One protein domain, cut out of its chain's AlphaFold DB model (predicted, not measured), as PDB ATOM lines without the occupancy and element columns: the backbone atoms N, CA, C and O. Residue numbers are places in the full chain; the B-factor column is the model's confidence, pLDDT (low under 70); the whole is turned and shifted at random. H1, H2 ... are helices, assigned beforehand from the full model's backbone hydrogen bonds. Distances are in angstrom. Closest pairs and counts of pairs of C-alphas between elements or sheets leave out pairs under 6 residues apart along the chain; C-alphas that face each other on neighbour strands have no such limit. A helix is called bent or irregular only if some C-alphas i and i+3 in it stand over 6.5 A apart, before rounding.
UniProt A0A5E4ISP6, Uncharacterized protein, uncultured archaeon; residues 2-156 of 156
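This is residues 2 to 156 of the 156 residues of an uncharacterized protein of uncultured archaeon (UniProt A0A5E4ISP6). Helices H1 to H4 make a row, H5 folds back beside H4, and bent H6 covers one side, arm H6a on H3 and H5, H6b on H1 and H2. The printed part, 155 residues with six named helices, is all helix and compact, radius of gyration of the C-alphas 15.7 A, spans 44 by 39 by 24 A.

Find C-alpha 2 at (226.023, 328.593, 249.388), opening H1, residues 2 to 21; then come H2, 26 to 44, H3, 53 to 72, H4, 78 to 91, and H5, 95 to 107. H6, assigned as one helix by its hydrogen bonds, is bent, C-alphas 131 and 134 being 9.4 A apart: its arms are H6a, 118 to 131, and H6b, 134 to 154, which ends with C-alpha 154 at (216.493, 338.819, 266.451).

H6b touches H1, closest C-alphas Ala 11 and Tyr 150, 4.6 A. Every O i to N i+4 pair is within hydrogen-bond range except in H5, 7 of 9, and H6b, 16 of 17.

The printed part has no cut; 14 residues, among them 48 to 51, have pLDDT under 70.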
ATOM      1  N   GLU A   2     225.450 327.246 249.182       59.38
ATOM      2  CA  GLU A   2     226.023 328.593 249.388       59.38
ATOM      3  C   GLU A   2     224.984 329.690 249.693       59.38
ATOM      4  O   GLU A   2     225.267 330.604 250.461       59.38
ATOM      5  N   VAL A   3     223.748 329.571 249.188       57.56
ATOM      6  CA  VAL A   3     222.724 330.634 249.310       57.56
ATOM      7  C   VAL A   3     222.303 330.883 250.773       57.56
ATOM      8  O   VAL A   3     222.320 332.017 251.248       57.56
ATOM      9  N   ARG A   4     222.070 329.813 251.552       60.22
ATOM     10  CA  ARG A   4     221.716 329.915 252.985       60.22
ATOM     11  C   ARG A   4     222.830 330.503 253.854       60.22
ATOM     12  O   ARG A   4     222.530 331.219 254.806       60.22
ATOM     13  N   GLY A   5     224.091 330.191 253.544       68.00
ATOM     14  CA  GLY A   5     225.244 330.752 254.255       68.00
ATOM     15  C   GLY A   5     225.336 332.262 254.045       68.00
ATOM     16  O   GLY A   5     225.533 333.010 255.002       68.00
ATOM     17  N   ASN A   6     225.073 332.714 252.817       82.25
ATOM     18  CA  ASN A   6     225.076 334.130 252.468       82.25
ATOM     19  C   ASN A   6     223.955 334.900 253.184       82.25
ATOM     20  O   ASN A   6     224.228 335.931 253.796       82.25
ATOM     21  N   ALA A   7     222.724 334.376 253.216       88.75
ATOM     22  CA  ALA A   7     221.601 335.043 253.886       88.75
ATOM     23  C   ALA A   7     221.829 335.271 255.395       88.75
ATOM     24  O   ALA A   7     221.434 336.305 255.936       88.75
ATOM     25  N   GLU A   8     222.485 334.337 256.093       90.00
ATOM     26  CA  GLU A   8     222.788 334.484 257.525       90.00
ATOM     27  C   GLU A   8     223.881 335.521 257.805       90.00
ATOM     28  O   GLU A   8     223.791 336.252 258.796       90.00
ATOM     29  N   VAL A   9     224.886 335.618 256.932       91.69
ATOM     30  CA  VAL A   9     225.918 336.662 257.013       91.69
ATOM     31  C   VAL A   9     225.297 338.041 256.779       91.69
ATOM     32  O   VAL A   9     225.517 338.948 257.585       91.69
ATOM     33  N   LEU A  10     224.465 338.182 255.742       92.62
ATOM     34  CA  LEU A  10     223.752 339.427 255.435       92.62
ATOM     35  C   LEU A  10     222.847 339.851 256.593       92.62
ATOM     36  O   LEU A  10     222.948 340.974 257.077       92.62
ATOM     37  N   ALA A  11     222.030 338.937 257.113       94.12
ATOM     38  CA  ALA A  11     221.136 339.221 258.230       94.12
ATOM     39  C   ALA A  11     221.869 339.711 259.490       94.12
ATOM     40  O   ALA A  11     221.389 340.624 260.164       94.12
ATOM     41  N   LYS A  12     223.030 339.127 259.821       94.12
ATOM     42  CA  LYS A  12     223.858 339.597 260.944       94.12
ATOM     43  C   LYS A  12     224.413 340.995 260.683       94.12
ATOM     44  O   LYS A  12     224.334 341.836 261.571       94.12
ATOM     45  N   ARG A  13     224.923 341.248 259.474       94.88
ATOM     46  CA  ARG A  13     225.447 342.563 259.074       94.88
ATOM     47  C   ARG A  13     224.377 343.649 259.183       94.88
ATOM     48  O   ARG A  13     224.644 344.685 259.785       94.88
ATOM     49  N   ILE A  14     223.177 343.385 258.665       95.25
ATOM     50  CA  ILE A  14     222.030 344.299 258.746       95.25
ATOM     51  C   ILE A  14     221.675 344.578 260.210       95.25
ATOM     52  O   ILE A  14     221.583 345.739 260.594       95.25
ATOM     53  N   LYS A  15     221.543 343.533 261.046       93.81
ATOM     54  CA  LYS A  15     221.239 343.687 262.482       93.81
ATOM     55  C   LYS A  15     222.260 344.597 263.164       93.81
ATOM     56  O   LYS A  15     221.871 345.576 263.789       93.81
ATOM     57  N   SER A  16     223.551 344.305 263.004       93.75
ATOM     58  CA  SER A  16     224.619 345.087 263.633       93.75
ATOM     59  C   SER A  16     224.645 346.543 263.169       93.75
ATOM     60  O   SER A  16     224.817 347.425 264.003       93.75
ATOM     61  N   ARG A  17     224.456 346.807 261.868       94.38
ATOM     62  CA  ARG A  17     224.405 348.175 261.323       94.38
ATOM     63  C   ARG A  17     223.233 348.962 261.910       94.38
ATOM     64  O   ARG A  17     223.431 350.023 262.487       94.38
ATOM     65  N   VAL A  18     222.033 348.395 261.833       94.31
ATOM     66  CA  VAL A  18     220.798 349.050 262.276       94.31
ATOM     67  C   VAL A  18     220.781 349.286 263.789       94.31
ATOM     68  O   VAL A  18     220.343 350.340 264.238       94.31
ATOM     69  N   GLU A  19     221.270 348.339 264.596       92.94
ATOM     70  CA  GLU A  19     221.371 348.516 266.053       92.94
ATOM     71  C   GLU A  19     222.418 349.565 266.451       92.94
ATOM     72  O   GLU A  19     222.233 350.245 267.458       92.94
ATOM     73  N   LEU A  20     223.489 349.722 265.664       93.38
ATOM     74  CA  LEU A  20     224.496 350.760 265.879       93.38
ATOM     75  C   LEU A  20     223.956 352.158 265.539       93.38
ATOM     76  O   LEU A  20     224.184 353.099 266.294       93.38
ATOM     77  N   GLU A  21     223.244 352.292 264.418       93.00
ATOM     78  CA  GLU A  21     222.689 353.569 263.942       93.00
ATOM     79  C   GLU A  21     221.453 354.010 264.741       93.00
ATOM     80  O   GLU A  21     221.239 355.203 264.967       93.00
ATOM     81  N   HIS A  22     220.655 353.051 265.215       90.00
ATOM     82  CA  HIS A  22     219.390 353.297 265.906       90.00
ATOM     83  C   HIS A  22     219.310 352.509 267.228       90.00
ATOM     84  O   HIS A  22     218.528 351.566 267.346       90.00
ATOM     85  N   PRO A  23     220.082 352.880 268.266       87.00
ATOM     86  CA  PRO A  23     220.238 352.055 269.470       87.00
ATOM     87  C   PRO A  23     218.981 351.934 270.346       87.00
ATOM     88  O   PRO A  23     218.864 350.987 271.123       87.00
ATOM     89  N   ILE A  24     218.042 352.882 270.252       85.19
ATOM     90  CA  ILE A  24     216.920 353.006 271.198       85.19
ATOM     91  C   ILE A  24     215.586 352.606 270.552       85.19
ATOM     92  O   ILE A  24     214.878 351.749 271.079       85.19
ATOM     93  N   ASP A  25     215.247 353.183 269.398       91.56
ATOM     94  CA  ASP A  25     213.921 353.056 268.783       91.56
ATOM     95  C   ASP A  25     213.733 351.691 268.088       91.56
ATOM     96  O   ASP A  25     214.393 351.372 267.097       91.56
ATOM     97  N   GLU A  26     212.861 350.835 268.634       90.88
ATOM     98  CA  GLU A  26     212.601 349.499 268.079       90.88
ATOM     99  C   GLU A  26     211.826 349.541 266.754       90.88
ATOM    100  O   GLU A  26     212.098 348.726 265.863       90.88
ATOM    101  N   ASP A  27     210.894 350.481 266.594       91.12
ATOM    102  CA  ASP A  27     210.124 350.608 265.360       91.12
ATOM    103  C   ASP A  27     211.007 351.121 264.230       91.12
ATOM    104  O   ASP A  27     211.018 350.528 263.149       91.12
ATOM    105  N   LEU A  28     211.829 352.137 264.499       91.81
ATOM    106  CA  LEU A  28     212.805 352.633 263.536       91.81
ATOM    107  C   LEU A  28     213.810 351.544 263.150       91.81
ATOM    108  O   LEU A  28     214.059 351.343 261.961       91.81
ATOM    109  N   ARG A  29     214.315 350.760 264.115       94.06
ATOM    110  CA  ARG A  29     215.170 349.601 263.808       94.06
ATOM    111  C   ARG A  29     214.476 348.601 262.894       94.06
ATOM    112  O   ARG A  29     215.078 348.106 261.945       94.06
ATOM    113  N   ARG A  30     213.209 348.281 263.150       93.94
ATOM    114  CA  ARG A  30     212.449 347.356 262.297       93.94
ATOM    115  C   ARG A  30     212.304 347.901 260.874       93.94
ATOM    116  O   ARG A  30     212.529 347.152 259.927       93.94
ATOM    117  N   ILE A  31     211.953 349.176 260.730       95.00
ATOM    118  CA  ILE A  31     211.765 349.839 259.432       95.00
ATOM    119  C   ILE A  31     213.086 349.881 258.649       95.00
ATOM    120  O   ILE A  31     213.124 349.535 257.467       95.00
ATOM    121  N   MET A  32     214.189 350.232 259.311       95.81
ATOM    122  CA  MET A  32     215.509 350.307 258.676       95.81
ATOM    123  C   MET A  32     216.055 348.935 258.314       95.81
ATOM    124  O   MET A  32     216.548 348.752 257.204       95.81
ATOM    125  N   ALA A  33     215.853 347.931 259.163       96.00
ATOM    126  CA  ALA A  33     216.177 346.559 258.802       96.00
ATOM    127  C   ALA A  33     215.384 346.085 257.578       96.00
ATOM    128  O   ALA A  33     215.964 345.493 256.674       96.00
ATOM    129  N   ASN A  34     214.080 346.366 257.504       96.44
ATOM    130  CA  ASN A  34     213.274 346.013 256.335       96.44
ATOM    131  C   ASN A  34     213.773 346.705 255.060       96.44
ATOM    132  O   ASN A  34     213.826 346.077 254.001       96.44
ATOM    133  N   HIS A  35     214.151 347.981 255.151       95.75
ATOM    134  CA  HIS A  35     214.746 348.711 254.036       95.75
ATOM    135  C   HIS A  35     216.062 348.067 253.572       95.75
ATOM    136  O   HIS A  35     216.175 347.701 252.405       95.75
ATOM    137  N   GLU A  36     217.001 347.825 254.487       95.38
ATOM    138  CA  GLU A  36     218.286 347.179 254.190       95.38
ATOM    139  C   GLU A  36     218.102 345.780 253.585       95.38
ATOM    140  O   GLU A  36     218.738 345.440 252.592       95.38
ATOM    141  N   ILE A  37     217.178 344.975 254.120       96.25
ATOM    142  CA  ILE A  37     216.864 343.640 253.586       96.25
ATOM    143  C   ILE A  37     216.411 343.724 252.122       96.25
ATOM    144  O   ILE A  37     216.817 342.897 251.305       96.25
ATOM    145  N   ARG A  38     215.580 344.713 251.775       95.06
ATOM    146  CA  ARG A  38     215.116 344.924 250.398       95.06
ATOM    147  C   ARG A  38     216.248 345.334 249.460       95.06
ATOM    148  O   ARG A  38     216.301 344.810 248.346       95.06
ATOM    149  N   THR A  39     217.138 346.212 249.916       92.00
ATOM    150  CA  THR A  39     218.316 346.670 249.166       92.00
ATOM    151  C   THR A  39     219.296 345.524 248.919       92.00
ATOM    152  O   THR A  39     219.698 345.280 247.782       92.00
ATOM    153  N   GLU A  40     219.617 344.750 249.955       92.38
ATOM    154  CA  GLU A  40     220.513 343.592 249.862       92.38
ATOM    155  C   GLU A  40     219.922 342.502 248.959       92.38
ATOM    156  O   GLU A  40     220.622 341.941 248.117       92.38
ATOM    157  N   ALA A  41     218.613 342.245 249.053       92.44
ATOM    158  CA  ALA A  41     217.947 341.297 248.162       92.44
ATOM    159  C   ALA A  41     218.008 341.724 246.688       92.44
ATOM    160  O   ALA A  41     218.160 340.875 245.809       92.44
ATOM    161  N   LEU A  42     217.910 343.028 246.414       89.56
ATOM    162  CA  LEU A  42     218.024 343.569 245.063       89.56
ATOM    163  C   LEU A  42     219.439 343.357 244.507       89.56
ATOM    164  O   LEU A  42     219.579 342.715 243.466       89.56
ATOM    165  N   LEU A  43     220.468 343.776 245.248       87.75
ATOM    166  CA  LEU A  43     221.878 343.597 244.876       87.75
ATOM    167  C   LEU A  43     222.217 342.127 244.598       87.75
ATOM    168  O   LEU A  43     222.746 341.772 243.543       87.75
ATOM    169  N   HIS A  44     221.845 341.243 245.524       85.19
ATOM    170  CA  HIS A  44     222.161 339.818 245.442       85.19
ATOM    171  C   HIS A  44     221.338 339.048 244.398       85.19
ATOM    172  O   HIS A  44     221.674 337.909 244.082       85.19
ATOM    173  N   SER A  45     220.306 339.662 243.814       80.75
ATOM    174  CA  SER A  45     219.561 339.090 242.685       80.75
ATOM    175  C   SER A  45     220.220 339.334 241.316       80.75
ATOM    176  O   SER A  45     219.637 338.997 240.283       80.75
ATOM    177  N   GLY A  46     221.434 339.904 241.293       76.31
ATOM    178  CA  GLY A  46     222.146 340.261 240.059       76.31
ATOM    179  C   GLY A  46     221.580 341.521 239.398       76.31
ATOM    180  O   GLY A  46     221.662 341.690 238.179       76.31
ATOM    181  N   ILE A  47     220.942 342.381 240.192       71.56
ATOM    182  CA  ILE A  47     220.426 343.677 239.766       71.56
ATOM    183  C   ILE A  47     221.323 344.728 240.397       71.56
ATOM    184  O   ILE A  47     221.234 344.978 241.597       71.56
ATOM    185  N   ASP A  48     222.190 345.322 239.583       66.19
ATOM    186  CA  ASP A  48     223.064 346.383 240.064       66.19
ATOM    187  C   ASP A  48     222.233 347.618 240.445       66.19
ATOM    188  O   ASP A  48     221.351 348.056 239.694       66.19
ATOM    189  N   VAL A  49     222.458 348.134 241.651       60.44
ATOM    190  CA  VAL A  49     221.678 349.235 242.216       60.44
ATOM    191  C   VAL A  49     222.255 350.543 241.697       60.44
ATOM    192  O   VAL A  49     223.280 351.015 242.167       60.44
ATOM    193  N   GLY A  50     221.563 351.134 240.724       57.66
ATOM    194  CA  GLY A  50     221.893 352.454 240.175       57.66
ATOM    195  C   GLY A  50     222.058 352.460 238.659       57.66
ATOM    196  O   GLY A  50     221.739 353.469 238.031       57.66
ATOM    197  N   ASP A  51     222.409 351.312 238.077       63.47
ATOM    198  CA  ASP A  51     222.806 351.202 236.666       63.47
ATOM    199  C   ASP A  51     221.667 350.847 235.699       63.47
ATOM    200  O   ASP A  51     221.846 350.875 234.481       63.47
ATOM    201  N   SER A  52     220.464 350.545 236.201       80.69
ATOM    202  CA  SER A  52     219.314 350.248 235.339       80.69
ATOM    203  C   SER A  52     218.052 351.022 235.718       80.69
ATOM    204  O   SER A  52     217.753 351.271 236.886       80.69
ATOM    205  N   ALA A  53     217.227 351.340 234.716       85.06
ATOM    206  CA  ALA A  53     215.903 351.921 234.948       85.06
ATOM    207  C   ALA A  53     215.023 351.015 235.838       85.06
ATOM    208  O   ALA A  53     214.208 351.505 236.620       85.06
ATOM    209  N   ALA A  54     215.216 349.693 235.759       84.81
ATOM    210  CA  ALA A  54     214.520 348.722 236.597       84.81
ATOM    211  C   ALA A  54     214.948 348.817 238.071       84.81
ATOM    212  O   ALA A  54     214.083 348.870 238.943       84.81
ATOM    213  N   SER A  55     216.252 348.904 238.363       85.12
ATOM    214  CA  SER A  55     216.752 349.035 239.739       85.12
ATOM    215  C   SER A  55     216.274 350.332 240.386       85.12
ATOM    216  O   SER A  55     215.751 350.300 241.496       85.12
ATOM    217  N   GLN A  56     216.354 351.453 239.662       88.88
ATOM    218  CA  GLN A  56     215.873 352.751 240.149       88.88
ATOM    219  C   GLN A  56     214.360 352.726 240.411       88.88
ATOM    220  O   GLN A  56     213.878 353.260 241.409       88.88
ATOM    221  N   ARG A  57     213.589 352.063 239.542       91.38
ATOM    222  CA  ARG A  57     212.145 351.897 239.726       91.38
ATOM    223  C   ARG A  57     211.806 351.040 240.950       91.38
ATOM    224  O   ARG A  57     210.868 351.379 241.666       91.38
ATOM    225  N   ILE A  58     212.550 349.968 241.215       92.44
ATOM    226  CA  ILE A  58     212.352 349.141 242.415       92.44
ATOM    227  C   ILE A  58     212.741 349.886 243.687       92.44
ATOM    228  O   ILE A  58     212.015 349.818 244.675       92.44
ATOM    229  N   GLU A  59     213.837 350.634 243.661       91.06
ATOM    230  CA  GLU A  59     214.287 351.415 244.810       91.06
ATOM    231  C   GLU A  59     213.235 352.468 245.216       91.06
ATOM    232  O   GLU A  59     212.925 352.639 246.394       91.06
ATOM    233  N   ARG A  60     212.586 353.101 244.230       93.44
ATOM    234  CA  ARG A  60     211.416 353.970 244.447       93.44
ATOM    235  C   ARG A  60     210.255 353.232 245.125       93.44
ATOM    236  O   ARG A  60     209.664 353.756 246.065       93.44
ATOM    237  N   VAL A  61     209.958 351.996 244.713       95.00
ATOM    238  CA  VAL A  61     208.951 351.156 245.391       95.00
ATOM    239  C   VAL A  61     209.345 350.874 246.843       95.00
ATOM    240  O   VAL A  61     208.503 350.982 247.732       95.00
ATOM    241  N   HIS A  62     210.612 350.553 247.110       95.44
ATOM    242  CA  HIS A  62     211.096 350.320 248.477       95.44
ATOM    243  C   HIS A  62     210.979 351.568 249.351       95.44
ATOM    244  O   HIS A  62     210.640 351.442 250.524       95.44
ATOM    245  N   ARG A  63     211.207 352.766 248.794       94.94
ATOM    246  CA  ARG A  63     210.993 354.033 249.510       94.94
ATOM    247  C   ARG A  63     209.536 354.233 249.908       94.94
ATOM    248  O   ARG A  63     209.288 354.590 251.058       94.94
ATOM    249  N   ILE A  64     208.589 353.946 249.010       96.25
ATOM    250  CA  ILE A  64     207.160 353.958 249.355       96.25
ATOM    251  C   ILE A  64     206.903 352.998 250.515       96.25
ATOM    252  O   ILE A  64     206.339 353.406 251.523       96.25
ATOM    253  N   GLU A  65     207.353 351.743 250.422       96.06
ATOM    254  CA  GLU A  65     207.137 350.774 251.502       96.06
ATOM    255  C   GLU A  65     207.726 351.259 252.841       96.06
ATOM    256  O   GLU A  65     207.047 351.169 253.860       96.06
ATOM    257  N   THR A  66     208.926 351.849 252.847       96.62
ATOM    258  CA  THR A  66     209.529 352.449 254.050       96.62
ATOM    259  C   THR A  66     208.655 353.565 254.636       96.62
ATOM    260  O   THR A  66     208.415 353.571 255.842       96.62
ATOM    261  N   VAL A  67     208.124 354.478 253.814       96.25
ATOM    262  CA  VAL A  67     207.211 355.540 254.285       96.25
ATOM    263  C   VAL A  67     205.944 354.947 254.901       96.25
ATOM    264  O   VAL A  67     205.491 355.416 255.944       96.25
ATOM    265  N   LEU A  68     205.379 353.898 254.300       94.75
ATOM    266  CA  LEU A  68     204.159 353.261 254.799       94.75
ATOM    267  C   LEU A  68     204.398 352.496 256.107       94.75
ATOM    268  O   LEU A  68     203.544 352.504 256.993       94.75
ATOM    269  N   GLU A  69     205.564 351.871 256.265       95.12
ATOM    270  CA  GLU A  69     205.968 351.263 257.535       95.12
ATOM    271  C   GLU A  69     206.173 352.324 258.626       95.12
ATOM    272  O   GLU A  69     205.707 352.131 259.752       95.12
ATOM    273  N   SER A  70     206.783 353.464 258.285       94.12
ATOM    274  CA  SER A  70     206.913 354.624 259.177       94.12
ATOM    275  C   SER A  70     205.558 355.226 259.545       94.12
ATOM    276  O   SER A  70     205.346 355.613 260.693       94.12
ATOM    277  N   ALA A  71     204.609 355.283 258.612       92.62
ATOM    278  CA  ALA A  71     203.250 355.745 258.880       92.62
ATOM    279  C   ALA A  71     202.511 354.790 259.830       92.62
ATOM    280  O   ALA A  71     201.873 355.245 260.780       92.62
ATOM    281  N   ALA A  72     202.669 353.475 259.648       91.19
ATOM    282  CA  ALA A  72     202.102 352.472 260.552       91.19
ATOM    283  C   ALA A  72     202.696 352.540 261.975       91.19
ATOM    284  O   ALA A  72     201.996 352.272 262.950       91.19
ATOM    285  N   ALA A  73     203.961 352.951 262.107       90.62
ATOM    286  CA  ALA A  73     204.601 353.237 263.394       90.62
ATOM    287  C   ALA A  73     204.258 354.635 263.959       90.62
ATOM    288  O   ALA A  73     204.645 354.977 265.073       90.62
ATOM    289  N   GLY A  74     203.525 355.471 263.214       89.94
ATOM    290  CA  GLY A  74     203.205 356.844 263.613       89.94
ATOM    291  C   GLY A  74     204.392 357.814 263.573       89.94
ATOM    292  O   GLY A  74     204.334 358.840 264.251       89.94
ATOM    293  N   ILE A  75     205.432 357.485 262.804       91.25
ATOM    294  CA  ILE A  75     206.672 358.258 262.624       91.25
ATOM    295  C   ILE A  75     206.581 359.167 261.388       91.25
ATOM    296  O   ILE A  75     207.060 360.298 261.421       91.25
ATOM    297  N   ALA A  76     205.963 358.690 260.301       93.19
ATOM    298  CA  ALA A  76     205.904 359.444 259.047       93.19
ATOM    299  C   ALA A  76     205.061 360.722 259.164       93.19
ATOM    300  O   ALA A  76     204.006 360.763 259.802       93.19
ATOM    301  N   THR A  77     205.497 361.763 258.465       93.94
ATOM    302  CA  THR A  77     204.770 363.023 258.327       93.94
ATOM    303  C   THR A  77     203.673 362.929 257.264       93.94
ATOM    304  O   THR A  77     203.743 362.149 256.313       93.94
ATOM    305  N   LYS A  78     202.671 363.816 257.356       93.75
ATOM    306  CA  LYS A  78     201.615 363.932 256.329       93.75
ATOM    307  C   LYS A  78     202.184 364.195 254.931       93.75
ATOM    308  O   LYS A  78     201.653 363.681 253.954       93.75
ATOM    309  N   LYS A  79     203.262 364.983 254.841       95.56
ATOM    310  CA  LYS A  79     203.921 365.323 253.573       95.56
ATOM    311  C   LYS A  79     204.560 364.095 252.923       95.56
ATOM    312  O   LYS A  79     204.440 363.935 251.715       95.56
ATOM    313  N   GLU A  80     205.201 363.229 253.706       96.00
ATOM    314  CA  GLU A  80     205.803 361.990 253.195       96.00
ATOM    315  C   GLU A  80     204.738 361.014 252.694       96.00
ATOM    316  O   GLU A  80     204.896 360.447 251.617       96.00
ATOM    317  N   ILE A  81     203.624 360.876 253.418       95.50
ATOM    318  CA  ILE A  81     202.501 360.022 252.999       95.50
ATOM    319  C   ILE A  81     201.898 360.523 251.681       95.50
ATOM    320  O   ILE A  81     201.643 359.723 250.784       95.50
ATOM    321  N   MET A  82     201.711 361.840 251.533       95.38
ATOM    322  CA  MET A  82     201.230 362.428 250.277       95.38
ATOM    323  C   MET A  82     202.212 362.195 249.125       95.38
ATOM    324  O   MET A  82     201.796 361.743 248.067       95.38
ATOM    325  N   ALA A  83     203.512 362.407 249.346       96.00
ATOM    326  CA  ALA A  83     204.526 362.147 248.325       96.00
ATOM    327  C   ALA A  83     204.562 360.666 247.902       96.00
ATOM    328  O   ALA A  83     204.718 360.370 246.720       96.00
ATOM    329  N   ALA A  84     204.371 359.738 248.843       95.38
ATOM    330  CA  ALA A  84     204.277 358.311 248.550       95.38
ATOM    331  C   ALA A  84     203.009 357.955 247.752       95.38
ATOM    332  O   ALA A  84     203.070 357.108 246.860       95.38
ATOM    333  N   ALA A  85     201.875 358.600 248.045       94.44
ATOM    334  CA  ALA A  85     200.632 358.439 247.291       94.44
ATOM    335  C   ALA A  85     200.777 358.954 245.852       94.44
ATOM    336  O   ALA A  85     200.445 358.233 244.909       94.44
ATOM    337  N   ASP A  86     201.342 360.154 245.687       93.56
ATOM    338  CA  ASP A  86     201.630 360.740 244.379       93.56
ATOM    339  C   ASP A  86     202.564 359.813 243.591       93.56
ATOM    340  O   ASP A  86     202.308 359.476 242.437       93.56
ATOM    341  N   GLU A  87     203.639 359.328 244.212       93.81
ATOM    342  CA  GLU A  87     204.580 358.424 243.554       93.81
ATOM    343  C   GLU A  87     203.932 357.093 243.134       93.81
ATOM    344  O   GLU A  87     204.191 356.602 242.029       93.81
ATOM    345  N   LEU A  88     203.050 356.537 243.971       92.88
ATOM    346  CA  LEU A  88     202.282 355.332 243.659       92.88
ATOM    347  C   LEU A  88     201.349 355.537 242.458       92.88
ATOM    348  O   LEU A  88     201.278 354.673 241.581       92.88
ATOM    349  N   GLU A  89     200.682 356.688 242.379       91.56
ATOM    350  CA  GLU A  89     199.820 357.056 241.253       91.56
ATOM    351  C   GLU A  89     200.606 357.070 239.928       91.56
ATOM    352  O   GLU A  89     200.157 356.507 238.922       91.56
ATOM    353  N   HIS A  90     201.829 357.611 239.939       89.62
ATOM    354  CA  HIS A  90     202.701 357.672 238.760       89.62
ATOM    355  C   HIS A  90     203.197 356.297 238.286       89.62
ATOM    356  O   HIS A  90     203.604 356.153 237.128       89.62
ATOM    357  N   PHE A  91     203.163 355.259 239.131       85.75
ATOM    358  CA  PHE A  91     203.518 353.907 238.696       85.75
ATOM    359  C   PHE A  91     202.446 353.231 237.847       85.75
ATOM    360  O   PHE A  91     202.800 352.343 237.062       85.75
ATOM    361  N   GLY A  92     201.182 353.635 237.997       66.62
ATOM    362  CA  GLY A  92     200.033 352.943 237.426       66.62
ATOM    363  C   GLY A  92     199.967 352.954 235.903       66.62
ATOM    364  O   GLY A  92     199.364 352.052 235.334       66.62
ATOM    365  N   GLY A  93     200.551 353.943 235.216       60.09
ATOM    366  CA  GLY A  93     200.357 354.162 233.770       60.09
ATOM    367  C   GLY A  93     198.909 354.523 233.382       60.09
ATOM    368  O   GLY A  93     198.698 355.289 232.449       60.09
ATOM    369  N   ASN A  94     197.925 354.036 234.144       60.75
ATOM    370  CA  ASN A  94     196.508 354.337 234.100       60.75
ATOM    371  C   ASN A  94     196.004 354.540 235.538       60.75
ATOM    372  O   ASN A  94     196.081 353.637 236.372       60.75
ATOM    373  N   ARG A  95     195.481 355.734 235.832       60.44
ATOM    374  CA  ARG A  95     195.092 356.174 237.185       60.44
ATOM    375  C   ARG A  95     194.111 355.222 237.888       60.44
ATOM    376  O   ARG A  95     194.228 354.994 239.085       60.44
ATOM    377  N   ARG A  96     193.194 354.614 237.127       70.31
ATOM    378  CA  ARG A  96     192.137 353.723 237.643       70.31
ATOM    379  C   ARG A  96     192.656 352.439 238.295       70.31
ATOM    380  O   ARG A  96     192.007 351.924 239.195       70.31
ATOM    381  N   ASP A  97     193.812 351.934 237.872       80.00
ATOM    382  CA  ASP A  97     194.341 350.672 238.409       80.00
ATOM    383  C   ASP A  97     194.986 350.859 239.790       80.00
ATOM    384  O   ASP A  97     195.058 349.913 240.576       80.00
ATOM    385  N   MET A  98     195.459 352.074 240.089       88.62
ATOM    386  CA  MET A  98     196.121 352.412 241.353       88.62
ATOM    387  C   MET A  98     195.210 353.154 242.330       88.62
ATOM    388  O   MET A  98     195.558 353.235 243.502       88.62
ATOM    389  N   GLU A  99     194.049 353.645 241.888       90.50
ATOM    390  CA  GLU A  99     193.103 354.430 242.695       90.50
ATOM    391  C   GLU A  99     192.788 353.786 244.061       90.50
ATOM    392  O   GLU A  99     193.028 354.445 245.073       90.50
ATOM    393  N   PRO A 100     192.439 352.482 244.169       92.50
ATOM    394  CA  PRO A 100     192.190 351.867 245.477       92.50
ATOM    395  C   PRO A 100     193.417 351.852 246.398       92.50
ATOM    396  O   PRO A 100     193.291 351.907 247.620       92.50
ATOM    397  N   ALA A 101     194.618 351.743 245.825       93.12
ATOM    398  CA  ALA A 101     195.858 351.732 246.589       93.12
ATOM    399  C   ALA A 101     196.263 353.154 247.010       93.12
ATOM    400  O   ALA A 101     196.693 353.351 248.142       93.12
ATOM    401  N   VAL A 102     196.080 354.147 246.139       93.56
ATOM    402  CA  VAL A 102     196.320 355.564 246.441       93.56
ATOM    403  C   VAL A 102     195.389 356.034 247.560       93.56
ATOM    404  O   VAL A 102     195.870 356.582 248.551       93.56
ATOM    405  N   ASP A 103     194.091 355.735 247.472       93.62
ATOM    406  CA  ASP A 103     193.117 356.068 248.518       93.62
ATOM    407  C   ASP A 103     193.481 355.422 249.859       93.62
ATOM    408  O   ASP A 103     193.436 356.068 250.909       93.62
ATOM    409  N   ALA A 104     193.914 354.158 249.827       93.25
ATOM    410  CA  ALA A 104     194.367 353.455 251.019       93.25
ATOM    411  C   ALA A 104     195.623 354.095 251.638       93.25
ATOM    412  O   ALA A 104     195.695 354.186 252.861       93.25
ATOM    413  N   VAL A 105     196.583 354.578 250.836       93.00
ATOM    414  CA  VAL A 105     197.745 355.339 251.337       93.00
ATOM    415  C   VAL A 105     197.300 356.666 251.953       93.00
ATOM    416  O   VAL A 105     197.723 356.998 253.061       93.00
ATOM    417  N   LEU A 106     196.414 357.411 251.287       92.69
ATOM    418  CA  LEU A 106     195.911 358.692 251.790       92.69
ATOM    419  C   LEU A 106     195.132 358.537 253.101       92.69
ATOM    420  O   LEU A 106     195.247 359.394 253.977       92.69
ATOM    421  N   ALA A 107     194.413 357.430 253.296       91.94
ATOM    422  CA  ALA A 107     193.745 357.127 254.561       91.94
ATOM    423  C   ALA A 107     194.734 356.956 255.736       91.94
ATOM    424  O   ALA A 107     194.403 357.291 256.876       91.94
ATOM    425  N   MET A 108     195.976 356.516 255.475       89.44
ATOM    426  CA  MET A 108     197.032 356.409 256.498       89.44
ATOM    427  C   MET A 108     197.517 357.774 257.009       89.44
ATOM    428  O   MET A 108     198.210 357.843 258.020       89.44
ATOM    429  N   ARG A 109     197.164 358.877 256.332       83.12
ATOM    430  CA  ARG A 109     197.456 360.242 256.798       83.12
ATOM    431  C   ARG A 109     196.723 360.572 258.095       83.12
ATOM    432  O   ARG A 109     197.248 361.301 258.938       83.12
ATOM    433  N   ASP A 110     195.489 360.093 258.197       80.81
ATOM    434  CA  ASP A 110     194.549 360.479 259.248       80.81
ATOM    435  C   ASP A 110     194.315 359.333 260.243       80.81
ATOM    436  O   ASP A 110     193.943 359.569 261.392       80.81
ATOM    437  N   MET A 111     194.589 358.093 259.831       76.62
ATOM    438  CA  MET A 111     194.497 356.899 260.663       76.62
ATOM    439  C   MET A 111     195.891 356.318 260.899       76.62
ATOM    440  O   MET A 111     196.717 356.313 259.995       76.62
ATOM    441  N   LYS A 112     196.155 355.785 262.099       75.00
ATOM    442  CA  LYS A 112     197.375 355.013 262.398       75.00
ATOM    443  C   LYS A 112     197.081 353.515 262.263       75.00
ATOM    444  O   LYS A 112     196.753 352.879 263.269       75.00
ATOM    445  N   PRO A 113     197.110 352.931 261.052       76.19
ATOM    446  CA  PRO A 113     196.917 351.498 260.915       76.19
ATOM    447  C   PRO A 113     198.123 350.764 261.504       76.19
ATOM    448  O   PRO A 113     199.257 351.211 261.394       76.19
ATOM    449  N   GLN A 114     197.900 349.585 262.079       76.50
ATOM    450  CA  GLN A 114     199.001 348.776 262.616       76.50
ATOM    451  C   GLN A 114     199.868 348.125 261.521       76.50
ATOM    452  O   GLN A 114     200.922 347.566 261.819       76.50
ATOM    453  N   ARG A 115     199.400 348.111 260.264       84.00
ATOM    454  CA  ARG A 115     200.042 347.448 259.117       84.00
ATOM    455  C   ARG A 115     199.732 348.188 257.817       84.00
ATOM    456  O   ARG A 115     198.731 348.895 257.738       84.00
ATOM    457  N   ILE A 116     200.552 347.959 256.791       88.88
ATOM    458  CA  ILE A 116     200.277 348.424 255.425       88.88
ATOM    459  C   ILE A 116     198.972 347.774 254.921       88.88
ATOM    460  O   ILE A 116     198.835 346.551 255.048       88.88
ATOM    461  N   PRO A 117     198.033 348.538 254.331       91.62
ATOM    462  CA  PRO A 117     196.819 347.989 253.731       91.62
ATOM    463  C   PRO A 117     197.102 346.931 252.652       91.62
ATOM    464  O   PRO A 117     198.130 346.948 251.962       91.62
ATOM    465  N   THR A 118     196.176 345.983 252.494       91.75
ATOM    466  CA  THR A 118     196.370 344.819 251.608       91.75
ATOM    467  C   THR A 118     196.386 345.235 250.138       91.75
ATOM    468  O   THR A 118     197.165 344.707 249.345       91.75
ATOM    469  N   GLU A 119     195.556 346.208 249.785       91.81
ATOM    470  CA  GLU A 119     195.430 346.812 248.461       91.81
ATOM    471  C   GLU A 119     196.762 347.425 248.020       91.81
ATOM    472  O   GLU A 119     197.240 347.152 246.918       91.81
ATOM    473  N   VAL A 120     197.410 348.165 248.924       92.69
ATOM    474  CA  VAL A 120     198.713 348.794 248.684       92.69
ATOM    475  C   VAL A 120     199.798 347.735 248.529       92.69
ATOM    476  O   VAL A 120     200.554 347.755 247.561       92.69
ATOM    477  N   SER A 121     199.823 346.749 249.429       93.62
ATOM    478  CA  SER A 121     200.784 345.641 249.362       93.62
ATOM    479  C   SER A 121     200.675 344.869 248.040       93.62
ATOM    480  O   SER A 121     201.690 344.523 247.434       93.62
ATOM    481  N   ARG A 122     199.448 344.633 247.552       93.94
ATOM    482  CA  ARG A 122     199.192 343.989 246.256       93.94
ATOM    483  C   ARG A 122     199.696 344.843 245.094       93.94
ATOM    484  O   ARG A 122     200.396 344.317 244.232       93.94
ATOM    485  N   ALA A 123     199.383 346.139 245.089       93.62
ATOM    486  CA  ALA A 123     199.813 347.066 244.044       93.62
ATOM    487  C   ALA A 123     201.345 347.143 243.937       93.62
ATOM    488  O   ALA A 123     201.903 346.951 242.855       93.62
ATOM    489  N   LEU A 124     202.041 347.330 245.062       94.75
ATOM    490  CA  LEU A 124     203.506 347.389 245.098       94.75
ATOM    491  C   LEU A 124     204.137 346.063 244.651       94.75
ATOM    492  O   LEU A 124     205.133 346.064 243.928       94.75
ATOM    493  N   ASN A 125     203.549 344.922 245.020       94.00
ATOM    494  CA  ASN A 125     204.030 343.614 244.576       94.00
ATOM    495  C   ASN A 125     203.898 343.421 243.056       94.00
ATOM    496  O   ASN A 125     204.838 342.956 242.411       94.00
ATOM    497  N   GLU A 126     202.773 343.833 242.471       93.50
ATOM    498  CA  GLU A 126     202.576 343.799 241.019       93.50
ATOM    499  C   GLU A 126     203.551 344.729 240.288       93.50
ATOM    500  O   GLU A 126     204.125 344.338 239.268       93.50
ATOM    501  N   ILE A 127     203.821 345.924 240.827       93.31
ATOM    502  CA  ILE A 127     204.835 346.832 240.268       93.31
ATOM    503  C   ILE A 127     206.214 346.168 240.285       93.31
ATOM    504  O   ILE A 127     206.907 346.199 239.263       93.31
ATOM    505  N   LYS A 128     206.613 345.534 241.397       93.81
ATOM    506  CA  LYS A 128     207.908 344.839 241.487       93.81
ATOM    507  C   LYS A 128     208.001 343.687 240.489       93.81
ATOM    508  O   LYS A 128     208.981 343.602 239.755       93.81
ATOM    509  N   LYS A 129     206.961 342.856 240.397       93.38
ATOM    510  CA  LYS A 129     206.898 341.733 239.454       93.38
ATOM    511  C   LYS A 129     207.022 342.194 238.000       93.38
ATOM    512  O   LYS A 129     207.833 341.648 237.258       93.38
ATOM    513  N   ARG A 130     206.274 343.230 237.602       92.06
ATOM    514  CA  ARG A 130     206.354 343.810 236.247       92.06
ATOM    515  C   ARG A 130     207.722 344.423 235.957       92.06
ATOM    516  O   ARG A 130     208.224 344.287 234.852       92.06
ATOM    517  N   THR A 131     208.315 345.091 236.945       92.00
ATOM    518  CA  THR A 131     209.606 345.776 236.787       92.00
ATOM    519  C   THR A 131     210.771 344.789 236.692       92.00
ATOM    520  O   THR A 131     211.704 345.029 235.933       92.00
ATOM    521  N   LEU A 132     210.725 343.685 237.444       90.44
ATOM    522  CA  LEU A 132     211.805 342.696 237.476       90.44
ATOM    523  C   LEU A 132     211.677 341.583 236.434       90.44
ATOM    524  O   LEU A 132     212.690 340.957 236.121       90.44
ATOM    525  N   ALA A 133     210.475 341.337 235.902       89.81
ATOM    526  CA  ALA A 133     210.203 340.270 234.939       89.81
ATOM    527  C   ALA A 133     210.839 338.935 235.387       89.81
ATOM    528  O   ALA A 133     210.577 338.481 236.501       89.81
ATOM    529  N   ASP A 134     211.716 338.336 234.578       89.00
ATOM    530  CA  ASP A 134     212.364 337.047 234.870       89.00
ATOM    531  C   ASP A 134     213.242 337.069 236.134       89.00
ATOM    532  O   ASP A 134     213.462 336.037 236.765       89.00
ATOM    533  N   ARG A 135     213.706 338.250 236.567       87.69
ATOM    534  CA  ARG A 135     214.513 338.407 237.790       87.69
ATOM    535  C   ARG A 135     213.669 338.413 239.067       87.69
ATOM    536  O   ARG A 135     214.224 338.341 240.164       87.69
ATOM    537  N   TRP A 136     212.339 338.481 238.944       91.69
ATOM    538  CA  TRP A 136     211.416 338.514 240.082       91.69
ATOM    539  C   TRP A 136     211.600 337.313 241.014       91.69
ATOM    540  O   TRP A 136     211.620 337.492 242.230       91.69
ATOM    541  N   GLY A 137     211.764 336.108 240.454       91.19
ATOM    542  CA  GLY A 137     211.934 334.881 241.237       91.19
ATOM    543  C   GLY A 137     213.148 334.952 242.163       91.19
ATOM    544  O   GLY A 137     213.005 334.770 243.370       91.19
ATOM    545  N   ASN A 138     214.304 335.324 241.612       90.94
ATOM    546  CA  ASN A 138     215.561 335.424 242.355       90.94
ATOM    547  C   ASN A 138     215.493 336.499 243.446       90.94
ATOM    548  O   ASN A 138     215.882 336.256 244.587       90.94
ATOM    549  N   TYR A 139     214.968 337.683 243.112       92.12
ATOM    550  CA  TYR A 139     214.763 338.755 244.087       92.12
ATOM    551  C   TYR A 139     213.837 338.311 245.225       92.12
ATOM    552  O   TYR A 139     214.140 338.531 246.397       92.12
ATOM    553  N   HIS A 140     212.714 337.672 244.892       94.12
ATOM    554  CA  HIS A 140     211.733 337.245 245.880       94.12
ATOM    555  C   HIS A 140     212.277 336.138 246.792       94.12
ATOM    556  O   HIS A 140     212.076 336.194 248.005       94.12
ATOM    557  N   GLU A 141     213.002 335.167 246.235       93.38
ATOM    558  CA  GLU A 141     213.674 334.124 247.010       93.38
ATOM    559  C   GLU A 141     214.698 334.734 247.973       93.38
ATOM    560  O   GLU A 141     214.621 334.490 249.179       93.38
ATOM    561  N   MET A 142     215.574 335.616 247.479       93.19
ATOM    562  CA  MET A 142     216.575 336.290 248.308       93.19
ATOM    563  C   MET A 142     215.933 337.128 249.423       93.19
ATOM    564  O   MET A 142     216.341 337.047 250.584       93.19
ATOM    565  N   LEU A 143     214.873 337.879 249.105       94.88
ATOM    566  CA  LEU A 143     214.116 338.661 250.081       94.88
ATOM    567  C   LEU A 143     213.577 337.771 251.212       94.88
ATOM    568  O   LEU A 143     213.704 338.115 252.392       94.88
ATOM    569  N   LEU A 144     213.001 336.613 250.872       95.06
ATOM    570  CA  LEU A 144     212.479 335.659 251.851       95.06
ATOM    571  C   LEU A 144     213.590 335.035 252.700       95.06
ATOM    572  O   LEU A 144     213.417 334.878 253.913       95.06
ATOM    573  N   GLU A 145     214.715 334.667 252.093       94.75
ATOM    574  CA  GLU A 145     215.828 334.042 252.803       94.75
ATOM    575  C   GLU A 145     216.487 334.994 253.804       94.75
ATOM    576  O   GLU A 145     216.635 334.625 254.977       94.75
ATOM    577  N   ILE A 146     216.798 336.230 253.393       94.81
ATOM    578  CA  ILE A 146     217.373 337.247 254.285       94.81
ATOM    579  C   ILE A 146     216.380 337.572 255.409       94.81
ATOM    580  O   ILE A 146     216.758 337.556 256.581       94.81
ATOM    581  N   THR A 147     215.093 337.770 255.096       95.56
ATOM    582  CA  THR A 147     214.056 338.049 256.110       95.56
ATOM    583  C   THR A 147     213.960 336.927 257.149       95.56
ATOM    584  O   THR A 147     213.897 337.173 258.358       95.56
ATOM    585  N   ARG A 148     213.969 335.661 256.713       94.62
ATOM    586  CA  ARG A 148     213.947 334.503 257.623       94.62
ATOM    587  C   ARG A 148     215.217 334.414 258.461       94.62
ATOM    588  O   ARG A 148     215.141 334.044 259.633       94.62
ATOM    589  N   ALA A 149     216.380 334.704 257.885       93.88
ATOM    590  CA  ALA A 149     217.638 334.741 258.622       93.88
ATOM    591  C   ALA A 149     217.636 335.857 259.681       93.88
ATOM    592  O   ALA A 149     217.942 335.582 260.841       93.88
ATOM    593  N   TYR A 150     217.175 337.058 259.329       94.44
ATOM    594  CA  TYR A 150     217.070 338.203 260.236       94.44
ATOM    595  C   TYR A 150     216.127 337.940 261.418       94.44
ATOM    596  O   TYR A 150     216.466 338.151 262.581       94.44
ATOM    597  N   ASN A 151     214.954 337.364 261.159       91.81
ATOM    598  CA  ASN A 151     214.020 337.018 262.233       91.81
ATOM    599  C   ASN A 151     214.560 335.929 263.177       91.81
ATOM    600  O   ASN A 151     214.194 335.897 264.353       91.81
ATOM    601  N   ARG A 152     215.437 335.038 262.694       91.12
ATOM    602  CA  ARG A 152     216.133 334.056 263.543       91.12
ATOM    603  C   ARG A 152     217.221 334.709 264.397       91.12
ATOM    604  O   ARG A 152     217.403 334.283 265.533       91.12
ATOM    605  N   THR A 153     217.922 335.723 263.888       84.81
ATOM    606  CA  THR A 153     218.965 336.447 264.638       84.81
ATOM    607  C   THR A 153     218.404 337.465 265.628       84.81
ATOM    608  O   THR A 153     219.084 337.759 266.605       84.81
ATOM    609  N   LYS A 154     217.179 337.980 265.443       75.19
ATOM    610  CA  LYS A 154     216.493 338.819 266.451       75.19
ATOM    611  C   LYS A 154     216.108 338.031 267.715       75.19
ATOM    612  O   LYS A 154     216.066 338.598 268.797       75.19
ATOM    613  N   LYS A 155     215.814 336.732 267.580       66.38
ATOM    614  CA  LYS A 155     215.388 335.855 268.692       66.38
ATOM    615  C   LYS A 155     216.542 335.281 269.526       66.38
ATOM    616  O   LYS A 155     216.268 334.623 270.526       66.38
ATOM    617  N   LYS A 156     217.783 335.453 269.073       57.00
ATOM    618  CA  LYS A 156     219.008 335.048 269.772       57.00
ATOM    619  C   LYS A 156     219.645 336.268 270.410       57.00
ATOM    620  O   LYS A 156     220.128 336.103 271.544       57.00
TER     621      LYS A 156